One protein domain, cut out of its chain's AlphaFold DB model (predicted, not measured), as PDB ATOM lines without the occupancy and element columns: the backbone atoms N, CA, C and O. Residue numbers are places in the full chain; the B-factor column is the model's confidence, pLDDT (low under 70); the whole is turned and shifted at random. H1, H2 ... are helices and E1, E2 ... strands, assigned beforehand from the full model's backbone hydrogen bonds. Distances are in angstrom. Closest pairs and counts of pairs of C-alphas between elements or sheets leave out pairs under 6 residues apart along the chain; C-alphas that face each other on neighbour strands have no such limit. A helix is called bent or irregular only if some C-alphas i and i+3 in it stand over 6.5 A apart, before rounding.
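Overview. This is residues 2 to 31 and 77 to 169 of the 380 residues of the protein "Hypothetical protein" of Adineta steineri (UniProt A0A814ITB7). A strongly twisted sheet of six strands has H1 and H2 side by side over one face, on E4 and E5, while H3 packs on the end of the sheet at E5 and E6. E1 and E2 extend the sheet beyond E3, and residues 2 to 21 form a long lead-in with no named element. The printed part has 123 residues with three named helices and six named strands, in the order E1 E2 E3 H1 E4 H2 E5 H3 E6; the sheet runs E2 E1 E3 E4 E5 E6 and is mixed. The class is mixed, helices and strands; the whole is compact, with a radius of gyration of the C-alphas of 14.4 A and spans of 38 by 38 by 24 A.

Along the chain. Start at Ala 2 and pass residues 2 to 21 to reach C-alpha 22 at (129.626, 143.064, 144.171), where E1 begins, residues 22 to 24. E2 is residues 28 to 30. After the cut, find E3 at residues 78 to 83, 16.3 A long, then H1 at 88 to 100, 18.3 A. E4, residues 107 to 114, is 22.7 A long and begins at C-alpha 107 at (127.353, 139.699, 156.170). H2, residues 117 to 137, is 27.5 A long; it is irregular, with C-alphas 130 and 133 8.1 A apart, and has a kink of 66 degrees near residue 131. Next come E5, residues 140 to 146, 19.5 A; H3, residues 149 to 158, 14.2 A; and E6, residues 164 to 167, ending at C-alpha 167 at (120.491, 124.880, 140.495).

Arrangement. Look first at E4 and E5, parallel at 23 degrees, with N 110 and O 141 2.8 A apart. E3 is parallel to E4, with N 83 and O 111 at 2.8 A, and E6 to E5, with N 146 and O 166 at 2.8 A. E1 is antiparallel to E3, with no N and O within hydrogen-bond range; E2 and E1 meet only at a point. E3, H1, E4; E4, H2, E5; and E5, H3, E6 are strand-helix-strand units, two parallel neighbour strands with a helix between, each with a right-handed crossover. H1 and H2 are on the same face, at heights over the sheet of 10.3 A and 9.8 A. They touch at a shallow tilt of 7 degrees, the same way, closest at the C-alphas of Arg 92 and Val 127, 6.1 A. H3 lies over E5 and E6 at a height over the sheet of 8.5 A. H2 touches H3 with residues 117 to 121 alone, closest at the C-alphas of Ala 117 and Ala 155, 5.6 A. In H1 and H3 every O i to N i+4 pair is within hydrogen-bond range; in H2, 11 of 17 are.

Size, cuts and confidence. The C-alphas of Trp 27 and Tyr 158 are the two farthest apart, 39.7 A. Residues 32 to 76 are not printed, and C-alphas 31 and 77 stand 16.0 A apart across this cut. Of the links that are printed whole, none is long. The mean pLDDT of the printed part is 73.6; residues 2 to 31 and 77 to 87 hold the 41 residues under 70.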
ATOM      1  N   ALA A   2     123.435 144.414 137.037       22.53
ATOM      2  CA  ALA A   2     124.476 144.323 136.014       22.53
ATOM      3  C   ALA A   2     125.123 142.931 136.071       22.53
ATOM      4  O   ALA A   2     125.898 142.629 136.976       22.53
ATOM      5  N   ILE A   3     124.766 142.073 135.119       29.17
ATOM      6  CA  ILE A   3     125.471 140.822 134.841       29.17
ATOM      7  C   ILE A   3     126.698 141.210 134.009       29.17
ATOM      8  O   ILE A   3     126.595 141.436 132.809       29.17
ATOM      9  N   ILE A   4     127.848 141.383 134.661       26.88
ATOM     10  CA  ILE A   4     129.079 141.801 133.982       26.88
ATOM     11  C   ILE A   4     129.872 140.550 133.615       26.88
ATOM     12  O   ILE A   4     130.348 139.832 134.493       26.88
ATOM     13  N   SER A   5     130.020 140.292 132.317       27.06
ATOM     14  CA  SER A   5     131.047 139.389 131.802       27.06
ATOM     15  C   SER A   5     132.343 140.181 131.645       27.06
ATOM     16  O   SER A   5     132.421 141.062 130.787       27.06
ATOM     17  N   SER A   6     133.379 139.898 132.437       27.58
ATOM     18  CA  SER A   6     134.702 140.443 132.118       27.58
ATOM     19  C   SER A   6     135.262 139.711 130.895       27.58
ATOM     20  O   SER A   6     135.557 138.517 130.971       27.58
ATOM     21  N   VAL A   7     135.443 140.418 129.781       27.22
ATOM     22  CA  VAL A   7     136.361 139.993 128.718       27.22
ATOM     23  C   VAL A   7     137.746 140.472 129.143       27.22
ATOM     24  O   VAL A   7     137.982 141.680 129.226       27.22
ATOM     25  N   SER A   8     138.650 139.553 129.493       26.64
ATOM     26  CA  SER A   8     140.024 139.935 129.817       26.64
ATOM     27  C   SER A   8     140.677 140.547 128.569       26.64
ATOM     28  O   SER A   8     140.651 139.961 127.491       26.64
ATOM     29  N   HIS A   9     141.288 141.728 128.709       27.77
ATOM     30  CA  HIS A   9     142.127 142.352 127.668       27.77
ATOM     31  C   HIS A   9     143.500 141.662 127.513       27.77
ATOM     32  O   HIS A   9     144.411 142.173 126.866       27.77
ATOM     33  N   HIS A  10     143.651 140.467 128.081       26.58
ATOM     34  CA  HIS A  10     144.828 139.622 127.960       26.58
ATOM     35  C   HIS A  10     144.369 138.199 127.672       26.58
ATOM     36  O   HIS A  10     144.206 137.444 128.619       26.58
ATOM     37  N   GLY A  11     144.113 137.889 126.392       30.03
ATOM     38  CA  GLY A  11     144.297 136.594 125.696       30.03
ATOM     39  C   GLY A  11     143.867 135.257 126.329       30.03
ATOM     40  O   GLY A  11     144.004 134.216 125.692       30.03
ATOM     41  N   GLU A  12     143.333 135.239 127.540       28.52
ATOM     42  CA  GLU A  12     143.076 134.069 128.365       28.52
ATOM     43  C   GLU A  12     141.719 134.256 129.038       28.52
ATOM     44  O   GLU A  12     141.590 134.778 130.146       28.52
ATOM     45  N   VAL A  13     140.670 133.827 128.339       32.81
ATOM     46  CA  VAL A  13     139.333 133.689 128.915       32.81
ATOM     47  C   VAL A  13     139.047 132.202 129.019       32.81
ATOM     48  O   VAL A  13     138.552 131.570 128.092       32.81
ATOM     49  N   TRP A  14     139.382 131.609 130.164       31.17
ATOM     50  CA  TRP A  14     138.801 130.332 130.571       31.17
ATOM     51  C   TRP A  14     137.283 130.381 130.338       31.17
ATOM     52  O   TRP A  14     136.674 131.436 130.465       31.17
ATOM     53  N   HIS A  15     136.621 129.252 130.073       34.69
ATOM     54  CA  HIS A  15     135.144 129.163 130.077       34.69
ATOM     55  C   HIS A  15     134.488 129.507 131.443       34.69
ATOM     56  O   HIS A  15     133.334 129.163 131.697       34.69
ATOM     57  N   SER A  16     135.231 130.172 132.320       32.16
ATOM     58  CA  SER A  16     134.810 130.934 133.475       32.16
ATOM     59  C   SER A  16     134.275 132.280 132.994       32.16
ATOM     60  O   SER A  16     135.027 133.227 132.781       32.16
ATOM     61  N   TYR A  17     132.956 132.388 132.861       36.84
ATOM     62  CA  TYR A  17     132.336 133.700 132.988       36.84
ATOM     63  C   TYR A  17     132.618 134.161 134.420       36.84
ATOM     64  O   TYR A  17     132.076 133.601 135.375       36.84
ATOM     65  N   LEU A  18     133.555 135.096 134.587       32.59
ATOM     66  CA  LEU A  18     133.788 135.739 135.870       32.59
ATOM     67  C   LEU A  18     132.605 136.670 136.128       32.59
ATOM     68  O   LEU A  18     132.604 137.817 135.699       32.59
ATOM     69  N   TYR A  19     131.596 136.167 136.829       35.59
ATOM     70  CA  TYR A  19     130.570 137.015 137.418       35.59
ATOM     71  C   TYR A  19     131.070 137.523 138.760       35.59
ATOM     72  O   TYR A  19     130.606 137.061 139.787       35.59
ATOM     73  N   ALA A  20     132.026 138.448 138.775       33.22
ATOM     74  CA  ALA A  20     132.320 139.195 139.993       33.22
ATOM     75  C   ALA A  20     131.363 140.391 140.058       33.22
ATOM     76  O   ALA A  20     131.706 141.505 139.672       33.22
ATOM     77  N   ALA A  21     130.127 140.148 140.488       36.56
ATOM     78  CA  ALA A  21     129.216 141.227 140.852       36.56
ATOM     79  C   ALA A  21     129.318 141.427 142.364       36.56
ATOM     80  O   ALA A  21     128.913 140.537 143.105       36.56
ATOM     81  N   VAL A  22     129.854 142.568 142.809       39.91
ATOM     82  CA  VAL A  22     129.626 143.064 144.171       39.91
ATOM     83  C   VAL A  22     128.355 143.896 144.110       39.91
ATOM     84  O   VAL A  22     128.351 145.036 143.643       39.91
ATOM     85  N   ILE A  23     127.241 143.299 144.521       38.09
ATOM     86  CA  ILE A  23     125.969 144.018 144.608       38.09
ATOM     87  C   ILE A  23     125.938 144.698 145.977       38.09
ATOM     88  O   ILE A  23     125.689 144.039 146.985       38.09
ATOM     89  N   ARG A  24     126.228 146.006 146.011       32.38
ATOM     90  CA  ARG A  24     126.021 146.868 147.182       32.38
ATOM     91  C   ARG A  24     124.641 147.504 147.030       32.38
ATOM     92  O   ARG A  24     124.415 148.302 146.122       32.38
ATOM     93  N   CYS A  25     123.692 147.140 147.880       32.78
ATOM     94  CA  CYS A  25     122.352 147.715 147.809       32.78
ATOM     95  C   CYS A  25     122.301 149.081 148.498       32.78
ATOM     96  O   CYS A  25     121.788 149.218 149.599       32.78
ATOM     97  N   HIS A  26     122.838 150.080 147.805       31.92
ATOM     98  CA  HIS A  26     122.402 151.477 147.771       31.92
ATOM     99  C   HIS A  26     122.931 152.021 146.438       31.92
ATOM    100  O   HIS A  26     124.094 152.388 146.349       31.92
ATOM    101  N   TRP A  27     122.110 151.909 145.383       29.41
ATOM    102  CA  TRP A  27     122.263 152.457 144.018       29.41
ATOM    103  C   TRP A  27     123.665 152.514 143.358       29.41
ATOM    104  O   TRP A  27     123.840 153.226 142.375       29.41
ATOM    105  N   HIS A  28     124.645 151.717 143.791       27.14
ATOM    106  CA  HIS A  28     125.961 151.620 143.158       27.14
ATOM    107  C   HIS A  28     126.464 150.173 143.145       27.14
ATOM    108  O   HIS A  28     126.834 149.602 144.168       27.14
ATOM    109  N   VAL A  29     126.517 149.581 141.949       28.66
ATOM    110  CA  VAL A  29     127.305 148.370 141.688       28.66
ATOM    111  C   VAL A  29     128.755 148.815 141.514       28.66
ATOM    112  O   VAL A  29     129.073 149.508 140.551       28.66
ATOM    113  N   SER A  30     129.637 148.441 142.439       29.11
ATOM    114  CA  SER A  30     131.077 148.668 142.290       29.11
ATOM    115  C   SER A  30     131.726 147.420 141.694       29.11
ATOM    116  O   SER A  30     131.615 146.323 142.238       29.11
ATOM    117  N   LEU A  31     132.391 147.587 140.552       31.03
ATOM    118  CA  LEU A  31     133.147 146.539 139.872       31.03
ATOM    119  C   LEU A  31     134.525 146.380 140.534       31.03
ATOM    120  O   LEU A  31     135.229 147.368 140.726       31.03
ATOM    121  N   SER A  77     126.143 147.445 155.769       55.44
ATOM    122  CA  SER A  77     126.401 147.073 154.384       55.44
ATOM    123  C   SER A  77     126.313 145.558 154.235       55.44
ATOM    124  O   SER A  77     126.689 144.822 155.142       55.44
ATOM    125  N   TYR A  78     125.836 145.087 153.087       56.59
ATOM    126  CA  TYR A  78     125.866 143.681 152.692       56.59
ATOM    127  C   TYR A  78     126.406 143.558 151.272       56.59
ATOM    128  O   TYR A  78     126.288 144.490 150.467       56.59
ATOM    129  N   GLN A  79     127.042 142.422 150.981       69.50
ATOM    130  CA  GLN A  79     127.645 142.163 149.677       69.50
ATOM    131  C   GLN A  79     127.432 140.706 149.255       69.50
ATOM    132  O   GLN A  79     127.814 139.765 149.955       69.50
ATOM    133  N   ILE A  80     126.846 140.524 148.071       62.78
ATOM    134  CA  ILE A  80     126.886 139.248 147.349       62.78
ATOM    135  C   ILE A  80     128.182 139.233 146.551       62.78
ATOM    136  O   ILE A  80     128.467 140.201 145.850       62.78
ATOM    137  N   ILE A  81     128.943 138.145 146.645       69.19
ATOM    138  CA  ILE A  81     130.133 137.916 145.827       69.19
ATOM    139  C   ILE A  81     129.899 136.646 145.031       69.19
ATOM    140  O   ILE A  81     129.947 135.532 145.557       69.19
ATOM    141  N   ALA A  82     129.636 136.816 143.741       58.91
ATOM    142  CA  ALA A  82     129.595 135.695 142.826       58.91
ATOM    143  C   ALA A  82     131.014 135.328 142.363       58.91
ATOM    144  O   ALA A  82     131.861 136.170 142.069       58.91
ATOM    145  N   ILE A  83     131.278 134.028 142.346       62.03
ATOM    146  CA  ILE A  83     132.491 133.420 141.832       62.03
ATOM    147  C   ILE A  83     132.028 132.515 140.696       62.03
ATOM    148  O   ILE A  83     131.235 131.590 140.895       62.03
ATOM    149  N   GLY A  84     132.507 132.805 139.483       60.47
ATOM    150  CA  GLY A  84     132.291 131.938 138.325       60.47
ATOM    151  C   GLY A  84     132.888 130.544 138.541       60.47
ATOM    152  O   GLY A  84     133.304 130.180 139.640       60.47
ATOM    153  N   THR A  85     133.016 129.751 137.480       55.22
ATOM    154  CA  THR A  85     133.818 128.514 137.521       55.22
ATOM    155  C   THR A  85     135.308 128.855 137.610       55.22
ATOM    156  O   THR A  85     136.071 128.613 136.678       55.22
ATOM    157  N   LEU A  86     135.720 129.519 138.682       54.72
ATOM    158  CA  LEU A  86     137.101 129.836 138.980       54.72
ATOM    159  C   LEU A  86     137.732 128.685 139.747       54.72
ATOM    160  O   LEU A  86     137.055 127.879 140.391       54.72
ATOM    161  N   GLY A  87     139.048 128.599 139.635       63.56
ATOM    162  CA  GLY A  87     139.814 127.604 140.342       63.56
ATOM    163  C   GLY A  87     139.735 127.792 141.856       63.56
ATOM    164  O   GLY A  87     139.303 128.797 142.417       63.56
ATOM    165  N   LEU A  88     140.238 126.775 142.541       74.31
ATOM    166  CA  LEU A  88     140.520 126.776 143.973       74.31
ATOM    167  C   LEU A  88     141.214 128.031 144.499       74.31
ATOM    168  O   LEU A  88     141.035 128.420 145.656       74.31
ATOM    169  N   LEU A  89     142.089 128.591 143.668       81.19
ATOM    170  CA  LEU A  89     142.968 129.679 144.041       81.19
ATOM    171  C   LEU A  89     142.169 130.958 144.277       81.19
ATOM    172  O   LEU A  89     142.434 131.668 145.246       81.19
ATOM    173  N   GLU A  90     141.168 131.220 143.445       83.19
ATOM    174  CA  GLU A  90     140.314 132.394 143.544       83.19
ATOM    175  C   GLU A  90     139.402 132.322 144.765       83.19
ATOM    176  O   GLU A  90     139.365 133.284 145.527       83.19
ATOM    177  N   LEU A  91     138.756 131.176 145.024       86.81
ATOM    178  CA  LEU A  91     137.954 131.003 146.243       86.81
ATOM    179  C   LEU A  91     138.811 131.252 147.490       86.81
ATOM    180  O   LEU A  91     138.429 132.014 148.372       86.81
ATOM    181  N   ARG A  92     140.015 130.671 147.542       90.38
ATOM    182  CA  ARG A  92     140.948 130.895 148.653       90.38
ATOM    183  C   ARG A  92     141.357 132.366 148.781       90.38
ATOM    184  O   ARG A  92     141.496 132.849 149.900       90.38
ATOM    185  N   ARG A  93     141.611 133.064 147.669       88.50
ATOM    186  CA  ARG A  93     141.960 134.496 147.671       88.50
ATOM    187  C   ARG A  93     140.805 135.342 148.200       88.50
ATOM    188  O   ARG A  93     141.037 136.150 149.087       88.50
ATOM    189  N   ILE A  94     139.586 135.094 147.729       87.56
ATOM    190  CA  ILE A  94     138.385 135.812 148.169       87.56
ATOM    191  C   ILE A  94     138.147 135.588 149.660       87.56
ATOM    192  O   ILE A  94     138.030 136.555 150.402       87.56
ATOM    193  N   LEU A  95     138.176 134.338 150.130       90.56
ATOM    194  CA  LEU A  95     137.990 134.058 151.555       90.56
ATOM    195  C   LEU A  95     139.088 134.678 152.426       90.56
ATOM    196  O   LEU A  95     138.792 135.141 153.519       90.56
ATOM    197  N   ASN A  96     140.338 134.744 151.951       91.50
ATOM    198  CA  ASN A  96     141.389 135.463 152.677       91.50
ATOM    199  C   ASN A  96     141.057 136.949 152.844       91.50
ATOM    200  O   ASN A  96     141.197 137.450 153.954       91.50
ATOM    201  N   VAL A  97     140.624 137.623 151.773       89.62
ATOM    202  CA  VAL A  97     140.257 139.050 151.817       89.62
ATOM    203  C   VAL A  97     139.072 139.257 152.759       89.62
ATOM    204  O   VAL A  97     139.156 140.060 153.680       89.62
ATOM    205  N   LEU A  98     138.010 138.460 152.613       87.44
ATOM    206  CA  LEU A  98     136.819 138.567 153.461       87.44
ATOM    207  C   LEU A  98     137.114 138.329 154.945       87.44
ATOM    208  O   LEU A  98     136.547 138.981 155.817       87.44
ATOM    209  N   VAL A  99     138.012 137.396 155.255       90.56
ATOM    210  CA  VAL A  99     138.348 137.059 156.641       90.56
ATOM    211  C   VAL A  99     139.312 138.064 157.272       90.56
ATOM    212  O   VAL A  99     139.246 138.271 158.488       90.56
ATOM    213  N   LYS A 100     140.230 138.651 156.497       90.81
ATOM    214  CA  LYS A 100     141.295 139.517 157.024       90.81
ATOM    215  C   LYS A 100     140.966 140.998 156.928       90.81
ATOM    216  O   LYS A 100     141.148 141.707 157.910       90.81
ATOM    217  N   ASP A 101     140.467 141.422 155.776       87.75
ATOM    218  CA  ASP A 101     140.482 142.827 155.370       87.75
ATOM    219  C   ASP A 101     139.081 143.460 155.403       87.75
ATOM    220  O   ASP A 101     138.951 144.680 155.367       87.75
ATOM    221  N   CYS A 102     138.022 142.650 155.489       84.06
ATOM    222  CA  CYS A 102     136.643 143.134 155.520       84.06
ATOM    223  C   CYS A 102     136.100 143.368 156.940       84.06
ATOM    224  O   CYS A 102     136.545 142.750 157.917       84.06
ATOM    225  N   ASP A 103     135.093 144.244 157.042       84.94
ATOM    226  CA  ASP A 103     134.394 144.558 158.292       84.94
ATOM    227  C   ASP A 103     133.704 143.295 158.852       84.94
ATOM    228  O   ASP A 103     132.864 142.708 158.164       84.94
ATOM    229  N   PRO A 104     134.014 142.859 160.092       85.38
ATOM    230  CA  PRO A 104     133.368 141.700 160.715       85.38
ATOM    231  C   PRO A 104     131.851 141.839 160.899       85.38
ATOM    232  O   PRO A 104     131.190 140.830 161.132       85.38
ATOM    233  N   ARG A 105     131.300 143.056 160.833       84.62
ATOM    234  CA  ARG A 105     129.860 143.318 160.971       84.62
ATOM    235  C   ARG A 105     129.092 143.140 159.663       84.62
ATOM    236  O   ARG A 105     127.867 143.052 159.689       84.62
ATOM    237  N   THR A 106     129.790 143.094 158.529       83.94
ATOM    238  CA  THR A 106     129.166 142.893 157.219       83.94
ATOM    239  C   THR A 106     128.924 141.405 156.980       83.94
ATOM    240  O   THR A 106     129.837 140.592 157.103       83.94
ATOM    241  N   ALA A 107     127.692 141.047 156.612       86.75
ATOM    242  CA  ALA A 107     127.353 139.699 156.170       86.75
ATOM    243  C   ALA A 107     127.685 139.518 154.681       86.75
ATOM    244  O   ALA A 107     127.422 140.402 153.855       86.75
ATOM    245  N   TYR A 108     128.231 138.351 154.339       87.12
ATOM    246  CA  TYR A 108     128.644 138.017 152.976       87.12
ATOM    247  C   TYR A 108     128.025 136.695 152.531       87.12
ATOM    248  O   TYR A 108     128.110 135.700 153.247       87.12
ATOM    249  N   ILE A 109     127.486 136.661 151.309       88.12
ATOM    250  CA  ILE A 109     127.187 135.405 150.608       88.12
ATOM    251  C   ILE A 109     128.185 135.241 149.463       88.12
ATOM    252  O   ILE A 109     128.255 136.074 148.556       88.12
ATOM    253  N   VAL A 110     128.921 134.133 149.487       90.00
ATOM    254  CA  VAL A 110     129.847 133.719 148.434       90.00
ATOM    255  C   VAL A 110     129.187 132.633 147.590       90.00
ATOM    256  O   VAL A 110     128.964 131.518 148.062       90.00
ATOM    257  N   LEU A 111     128.888 132.945 146.330       89.69
ATOM    258  CA  LEU A 111     128.275 132.007 145.388       89.69
ATOM    259  C   LEU A 111     129.362 131.337 144.546       89.69
ATOM    260  O   LEU A 111     130.118 132.028 143.872       89.69
ATOM    261  N   VAL A 112     129.434 130.005 144.544       90.44
ATOM    262  CA  VAL A 112     130.459 129.237 143.819       90.44
ATOM    263  C   VAL A 112     129.815 128.386 142.734       90.44
ATOM    264  O   VAL A 112     129.113 127.420 143.026       90.44
ATOM    265  N   GLN A 113     130.076 128.705 141.467       90.88
ATOM    266  CA  GLN A 113     129.543 127.926 140.350       90.88
ATOM    267  C   GLN A 113     130.272 126.593 140.162       90.88
ATOM    268  O   GLN A 113     131.490 126.552 139.972       90.88
ATOM    269  N   ILE A 114     129.514 125.496 140.116       92.31
ATOM    270  CA  ILE A 114     130.044 124.149 139.893       92.31
ATOM    271  C   ILE A 114     129.486 123.550 138.599       92.31
ATOM    272  O   ILE A 114     128.289 123.322 138.431       92.31
ATOM    273  N   HIS A 115     130.392 123.280 137.660       91.19
ATOM    274  CA  HIS A 115     130.081 122.581 136.411       91.19
ATOM    275  C   HIS A 115     130.623 121.147 136.391       91.19
ATOM    276  O   HIS A 115     130.220 120.372 135.535       91.19
ATOM    277  N   ASP A 116     131.541 120.799 137.295       92.62
ATOM    278  CA  ASP A 116     132.119 119.464 137.463       92.62
ATOM    279  C   ASP A 116     132.242 119.176 138.962       92.62
ATOM    280  O   ASP A 116     133.246 119.510 139.596       92.62
ATOM    281  N   ALA A 117     131.181 118.626 139.555       93.62
ATOM    282  CA  ALA A 117     131.101 118.433 141.000       93.62
ATOM    283  C   ALA A 117     132.169 117.451 141.509       93.62
ATOM    284  O   ALA A 117     132.752 117.669 142.569       93.62
ATOM    285  N   ALA A 118     132.496 116.414 140.729       92.00
ATOM    286  CA  ALA A 118     133.485 115.408 141.115       92.00
ATOM    287  C   ALA A 118     134.886 116.010 141.328       92.00
ATOM    288  O   ALA A 118     135.603 115.617 142.250       92.00
ATOM    289  N   THR A 119     135.272 116.980 140.497       90.12
ATOM    290  CA  THR A 119     136.547 117.693 140.640       90.12
ATOM    291  C   THR A 119     136.452 118.861 141.628       90.12
ATOM    292  O   THR A 119     137.392 119.096 142.397       90.12
ATOM    293  N   ALA A 120     135.332 119.590 141.630       90.44
ATOM    294  CA  ALA A 120     135.172 120.817 142.406       90.44
ATOM    295  C   ALA A 120     134.965 120.579 143.910       90.44
ATOM    296  O   ALA A 120     135.478 121.357 144.707       90.44
ATOM    297  N   LEU A 121     134.269 119.516 144.326       91.94
ATOM    298  CA  LEU A 121     133.921 119.331 145.741       91.94
ATOM    299  C   LEU A 121     135.143 119.161 146.646       91.94
ATOM    300  O   LEU A 121     135.327 119.959 147.557       91.94
ATOM    301  N   ARG A 122     136.038 118.207 146.348       89.75
ATOM    302  CA  ARG A 122     137.269 117.972 147.145       89.75
ATOM    303  C   ARG A 122     138.085 119.247 147.344       89.75
ATOM    304  O   ARG A 122     138.702 119.496 148.378       89.75
ATOM    305  N   SER A 123     138.097 120.030 146.284       89.75
ATOM    306  CA  SER A 123     138.780 121.295 146.164       89.75
ATOM    307  C   SER A 123     138.137 122.338 147.096       89.75
ATOM    308  O   SER A 123     138.800 122.866 147.992       89.75
ATOM    309  N   ILE A 124     136.837 122.586 146.938       91.00
ATOM    310  CA  ILE A 124     136.070 123.519 147.771       91.00
ATOM    311  C   ILE A 124     136.159 123.117 149.244       91.00
ATOM    312  O   ILE A 124     136.493 123.957 150.073       91.00
ATOM    313  N   GLU A 125     135.974 121.839 149.568       92.19
ATOM    314  CA  GLU A 125     136.043 121.316 150.935       92.19
ATOM    315  C   GLU A 125     137.370 121.635 151.619       92.19
ATOM    316  O   GLU A 125     137.391 122.124 152.746       92.19
ATOM    317  N   LYS A 126     138.490 121.416 150.922       92.88
ATOM    318  CA  LYS A 126     139.824 121.739 151.440       92.88
ATOM    319  C   LYS A 126     139.961 123.225 151.771       92.88
ATOM    320  O   LYS A 126     140.599 123.576 152.762       92.88
ATOM    321  N   VAL A 127     139.401 124.097 150.934       93.00
ATOM    322  CA  VAL A 127     139.441 125.545 151.161       93.00
ATOM    323  C   VAL A 127     138.509 125.934 152.304       93.00
ATOM    324  O   VAL A 127     138.962 126.597 153.226       93.00
ATOM    325  N   VAL A 128     137.255 125.487 152.307       93.25
ATOM    326  CA  VAL A 128     136.276 125.848 153.342       93.25
ATOM    327  C   VAL A 128     136.706 125.351 154.722       93.25
ATOM    328  O   VAL A 128     136.679 126.127 155.672       93.25
ATOM    329  N   ASN A 129     137.214 124.120 154.834       94.81
ATOM    330  CA  ASN A 129     137.741 123.595 156.097       94.81
ATOM    331  C   ASN A 129     138.898 124.430 156.652       94.81
ATOM    332  O   ASN A 129     139.027 124.574 157.863       94.81
ATOM    333  N   LYS A 130     139.717 125.024 155.777       96.00
ATOM    334  CA  LYS A 130     140.800 125.919 156.197       96.00
ATOM    335  C   LYS A 130     140.283 127.216 156.838       96.00
ATOM    336  O   LYS A 130     141.010 127.800 157.636       96.00
ATOM    337  N   PHE A 131     139.078 127.666 156.481       94.56
ATOM    338  CA  PHE A 131     138.484 128.914 156.974       94.56
ATOM    339  C   PHE A 131     137.323 128.706 157.962       94.56
ATOM    340  O   PHE A 131     136.710 129.682 158.391       94.56
ATOM    341  N   SER A 132     136.984 127.465 158.324       93.12
ATOM    342  CA  SER A 132     135.723 127.124 159.003       93.12
ATOM    343  C   SER A 132     135.478 127.913 160.295       93.12
ATOM    344  O   SER A 132     134.374 128.415 160.506       93.12
ATOM    345  N   SER A 133     136.511 128.097 161.120       91.38
ATOM    346  CA  SER A 133     136.419 128.856 162.373       91.38
ATOM    347  C   SER A 133     136.238 130.360 162.160       91.38
ATOM    348  O   SER A 133     135.663 131.034 163.014       91.38
ATOM    349  N   GLN A 134     136.715 130.907 161.039       93.44
ATOM    350  CA  GLN A 134     136.538 132.319 160.712       93.44
ATOM    351  C   GLN A 134     135.207 132.595 160.010       93.44
ATOM    352  O   GLN A 134     134.622 133.644 160.257       93.44
ATOM    353  N   LEU A 135     134.714 131.673 159.174       90.94
ATOM    354  CA  LEU A 135     133.454 131.849 158.440       90.94
ATOM    355  C   LEU A 135     132.267 132.052 159.392       90.94
ATOM    356  O   LEU A 135     131.489 132.986 159.204       90.94
ATOM    357  N   SER A 136     132.185 131.247 160.459       85.31
ATOM    358  CA  SER A 136     131.131 131.365 161.476       85.31
ATOM    359  C   SER A 136     131.205 132.682 162.251       85.31
ATOM    360  O   SER A 136     130.180 133.307 162.510       85.31
ATOM    361  N   ARG A 137     132.416 133.156 162.565       88.88
ATOM    362  CA  ARG A 137     132.634 134.433 163.271       88.88
ATOM    363  C   ARG A 137     132.347 135.660 162.408       88.88
ATOM    364  O   ARG A 137     132.043 136.715 162.949       88.88
ATOM    365  N   ARG A 138     132.490 135.541 161.086       85.31
ATOM    366  CA  ARG A 138     132.416 136.655 160.125       85.31
ATOM    367  C   ARG A 138     131.084 136.730 159.366       85.31
ATOM    368  O   ARG A 138     131.002 137.492 158.414       85.31
ATOM    369  N   ARG A 139     130.068 135.938 159.745       88.25
ATOM    370  CA  ARG A 139     128.770 135.857 159.035       88.25
ATOM    371  C   ARG A 139     128.954 135.648 157.514       88.25
ATOM    372  O   ARG A 139     128.267 136.268 156.703       88.25
ATOM    373  N   ILE A 140     129.916 134.800 157.130       90.12
ATOM    374  CA  ILE A 140     130.191 134.468 155.725       90.12
ATOM    375  C   ILE A 140     129.512 133.142 155.400       90.12
ATOM    376  O   ILE A 140     129.910 132.089 155.901       90.12
ATOM    377  N   GLU A 141     128.524 133.185 154.515       91.06
ATOM    378  CA  GLU A 141     127.856 132.003 153.985       91.06
ATOM    379  C   GLU A 141     128.421 131.646 152.604       91.06
ATOM    380  O   GLU A 141     128.614 132.509 151.749       91.06
ATOM    381  N   ILE A 142     128.674 130.358 152.364       92.25
ATOM    382  CA  ILE A 142     129.112 129.848 151.061       92.25
ATOM    383  C   ILE A 142     127.992 128.990 150.479       92.25
ATOM    384  O   ILE A 142     127.550 128.033 151.114       92.25
ATOM    385  N   ARG A 143     127.567 129.300 149.251       93.06
ATOM    386  CA  ARG A 143     126.564 128.525 148.508       93.06
ATOM    387  C   ARG A 143     127.131 128.019 147.196       93.06
ATOM    388  O   ARG A 143     127.887 128.718 146.521       93.06
ATOM    389  N   LEU A 144     126.745 126.807 146.819       93.62
ATOM    390  CA  LEU A 144     127.128 126.198 145.554       93.62
ATOM    391  C   LEU A 144     126.015 126.395 144.524       93.62
ATOM    392  O   LEU A 144     124.855 126.085 144.780       93.62
ATOM    393  N   LEU A 145     126.383 126.871 143.337       93.38
ATOM    394  CA  LEU A 145     125.491 127.034 142.195       93.38
ATOM    395  C   LEU A 145     125.797 125.959 141.153       93.38
ATOM    396  O   LEU A 145     126.729 126.082 140.353       93.38
ATOM    397  N   ALA A 146     125.030 124.875 141.171       94.44
ATOM    398  CA  ALA A 146     125.177 123.782 140.227       94.44
ATOM    399  C   ALA A 146     124.575 124.139 138.867       94.44
ATOM    400  O   ALA A 146     123.399 124.477 138.761       94.44
ATOM    401  N   LEU A 147     125.359 123.987 137.795       92.38
ATOM    402  CA  LEU A 147     124.912 124.380 136.451       92.38
ATOM    403  C   LEU A 147     123.905 123.405 135.804       92.38
ATOM    404  O   LEU A 147     123.513 123.592 134.651       92.38
ATOM    405  N   ALA A 148     123.537 122.326 136.501       94.31
ATOM    406  CA  ALA A 148     122.522 121.359 136.092       94.31
ATOM    407  C   ALA A 148     122.029 120.532 137.293       94.31
ATOM    408  O   ALA A 148     122.747 120.381 138.284       94.31
ATOM    409  N   PHE A 149     120.839 119.937 137.171       95.50
ATOM    410  CA  PHE A 149     120.220 119.123 138.226       95.50
ATOM    411  C   PHE A 149     121.072 117.930 138.651       95.50
ATOM    412  O   PHE A 149     121.318 117.765 139.835       95.50
ATOM    413  N   HIS A 150     121.598 117.138 137.716       96.19
ATOM    414  CA  HIS A 150     122.438 115.987 138.067       96.19
ATOM    415  C   HIS A 150     123.757 116.402 138.735       96.19
ATOM    416  O   HIS A 150     124.292 115.668 139.556       96.19
ATOM    417  N   VAL A 151     124.273 117.599 138.426       96.12
ATOM    418  CA  VAL A 151     125.444 118.164 139.115       96.12
ATOM    419  C   VAL A 151     125.088 118.548 140.551       96.12
ATOM    420  O   VAL A 151     125.893 118.294 141.443       96.12
ATOM    421  N   LYS A 152     123.888 119.100 140.784       96.25
ATOM    422  CA  LYS A 152     123.350 119.336 142.131       96.25
ATOM    423  C   LYS A 152     123.187 118.021 142.892       96.25
ATOM    424  O   LYS A 152     123.765 117.887 143.959       96.25
ATOM    425  N   GLU A 153     122.482 117.048 142.315       96.81
ATOM    426  CA  GLU A 153     122.238 115.733 142.925       96.81
ATOM    427  C   GLU A 153     123.562 115.039 143.299       96.81
ATOM    428  O   GLU A 153     123.697 114.463 144.379       96.81
ATOM    429  N   TYR A 154     124.576 115.127 142.429       96.88
ATOM    430  CA  TYR A 154     125.921 114.641 142.731       96.88
ATOM    431  C   TYR A 154     126.554 115.426 143.884       96.88
ATOM    432  O   TYR A 154     127.121 114.831 144.798       96.88
ATOM    433  N   ALA A 155     126.490 116.759 143.840       96.25
ATOM    434  CA  ALA A 155     127.091 117.598 144.861       96.25
ATOM    435  C   ALA A 155     126.482 117.335 146.244       96.25
ATOM    436  O   ALA A 155     127.226 117.091 147.184       96.25
ATOM    437  N   GLU A 156     125.154 117.287 146.347       96.25
ATOM    438  CA  GLU A 156     124.425 116.999 147.589       96.25
ATOM    439  C   GLU A 156     124.759 115.618 148.154       96.25
ATOM    440  O   GLU A 156     124.893 115.468 149.364       96.25
ATOM    441  N   ARG A 157     124.942 114.614 147.287       96.25
ATOM    442  CA  ARG A 157     125.275 113.249 147.709       96.25
ATOM    443  C   ARG A 157     126.700 113.103 148.238       96.25
ATOM    444  O   ARG A 157     126.933 112.277 149.114       96.25
ATOM    445  N   TYR A 158     127.657 113.814 147.645       94.19
ATOM    446  CA  TYR A 158     129.084 113.554 147.871       94.19
ATOM    447  C   TYR A 158     129.819 114.660 148.622       94.19
ATOM    448  O   TYR A 158     130.975 114.448 148.990       94.19
ATOM    449  N   GLN A 159     129.195 115.818 148.846       92.50
ATOM    450  CA  GLN A 159     129.794 116.840 149.690       92.50
ATOM    451  C   GLN A 159     129.859 116.372 151.146       92.50
ATOM    452  O   GLN A 159     128.925 115.777 151.676       92.50
ATOM    453  N   LYS A 160     130.971 116.676 151.810       93.62
ATOM    454  CA  LYS A 160     131.181 116.426 153.245       93.62
ATOM    455  C   LYS A 160     130.834 117.626 154.117       93.62
ATOM    456  O   LYS A 160     130.890 117.543 155.340       93.62
ATOM    457  N   LEU A 161     130.543 118.757 153.483       89.62
ATOM    458  CA  LEU A 161     130.180 119.998 154.143       89.62
ATOM    459  C   LEU A 161     128.685 120.249 153.969       89.62
ATOM    460  O   LEU A 161     128.147 119.930 152.912       89.62
ATOM    461  N   PRO A 162     128.018 120.871 154.950       92.25
ATOM    462  CA  PRO A 162     126.605 121.217 154.849       92.25
ATOM    463  C   PRO A 162     126.402 122.483 153.993       92.25
ATOM    464  O   PRO A 162     125.718 123.414 154.411       92.25
ATOM    465  N   LEU A 163     127.038 122.572 152.816       92.50
ATOM    466  CA  LEU A 163     126.858 123.718 151.922       92.50
ATOM    467  C   LEU A 163     125.531 123.576 151.175       92.50
ATOM    468  O   LEU A 163     125.210 122.515 150.634       92.50
ATOM    469  N   ARG A 164     124.765 124.667 151.101       94.88
ATOM    470  CA  ARG A 164     123.551 124.709 150.282       94.88
ATOM    471  C   ARG A 164     123.930 124.639 148.803       94.88
ATOM    472  O   ARG A 164     124.826 125.361 148.360       94.88
ATOM    473  N   VAL A 165     123.232 123.789 148.052       95.38
ATOM    474  CA  VAL A 165     123.412 123.632 146.605       95.38
ATOM    475  C   VAL A 165     122.121 123.987 145.882       95.38
ATOM    476  O   VAL A 165     121.103 123.306 146.011       95.38
ATOM    477  N   ASP A 166     122.168 125.037 145.074       94.94
ATOM    478  CA  ASP A 166     121.046 125.484 144.256       94.94
ATOM    479  C   ASP A 166     121.356 125.250 142.767       94.94
ATOM    480  O   ASP A 166     122.516 125.251 142.347       94.94
ATOM    481  N   VAL A 167     120.323 125.003 141.953       93.94
ATOM    482  CA  VAL A 167     120.491 124.880 140.495       93.94
ATOM    483  C   VAL A 167     120.466 126.270 139.881       93.94
ATOM    484  O   VAL A 167     119.532 127.034 140.106       93.94
ATOM    485  N   TRP A 168     121.466 126.571 139.063       91.50
ATOM    486  CA  TRP A 168     121.576 127.836 138.351       91.50
ATOM    487  C   TRP A 168     122.064 127.572 136.930       91.50
ATOM    488  O   TRP A 168     123.258 127.372 136.696       91.50
ATOM    489  N   VAL A 169     121.137 127.504 135.971       88.69
ATOM    490  CA  VAL A 169     121.490 127.275 134.565       88.69
ATOM    491  C   VAL A 169     121.902 128.618 133.957       88.69
ATOM    492  O   VAL A 169     121.062 129.500 133.842       88.69
TER     493      VAL A 169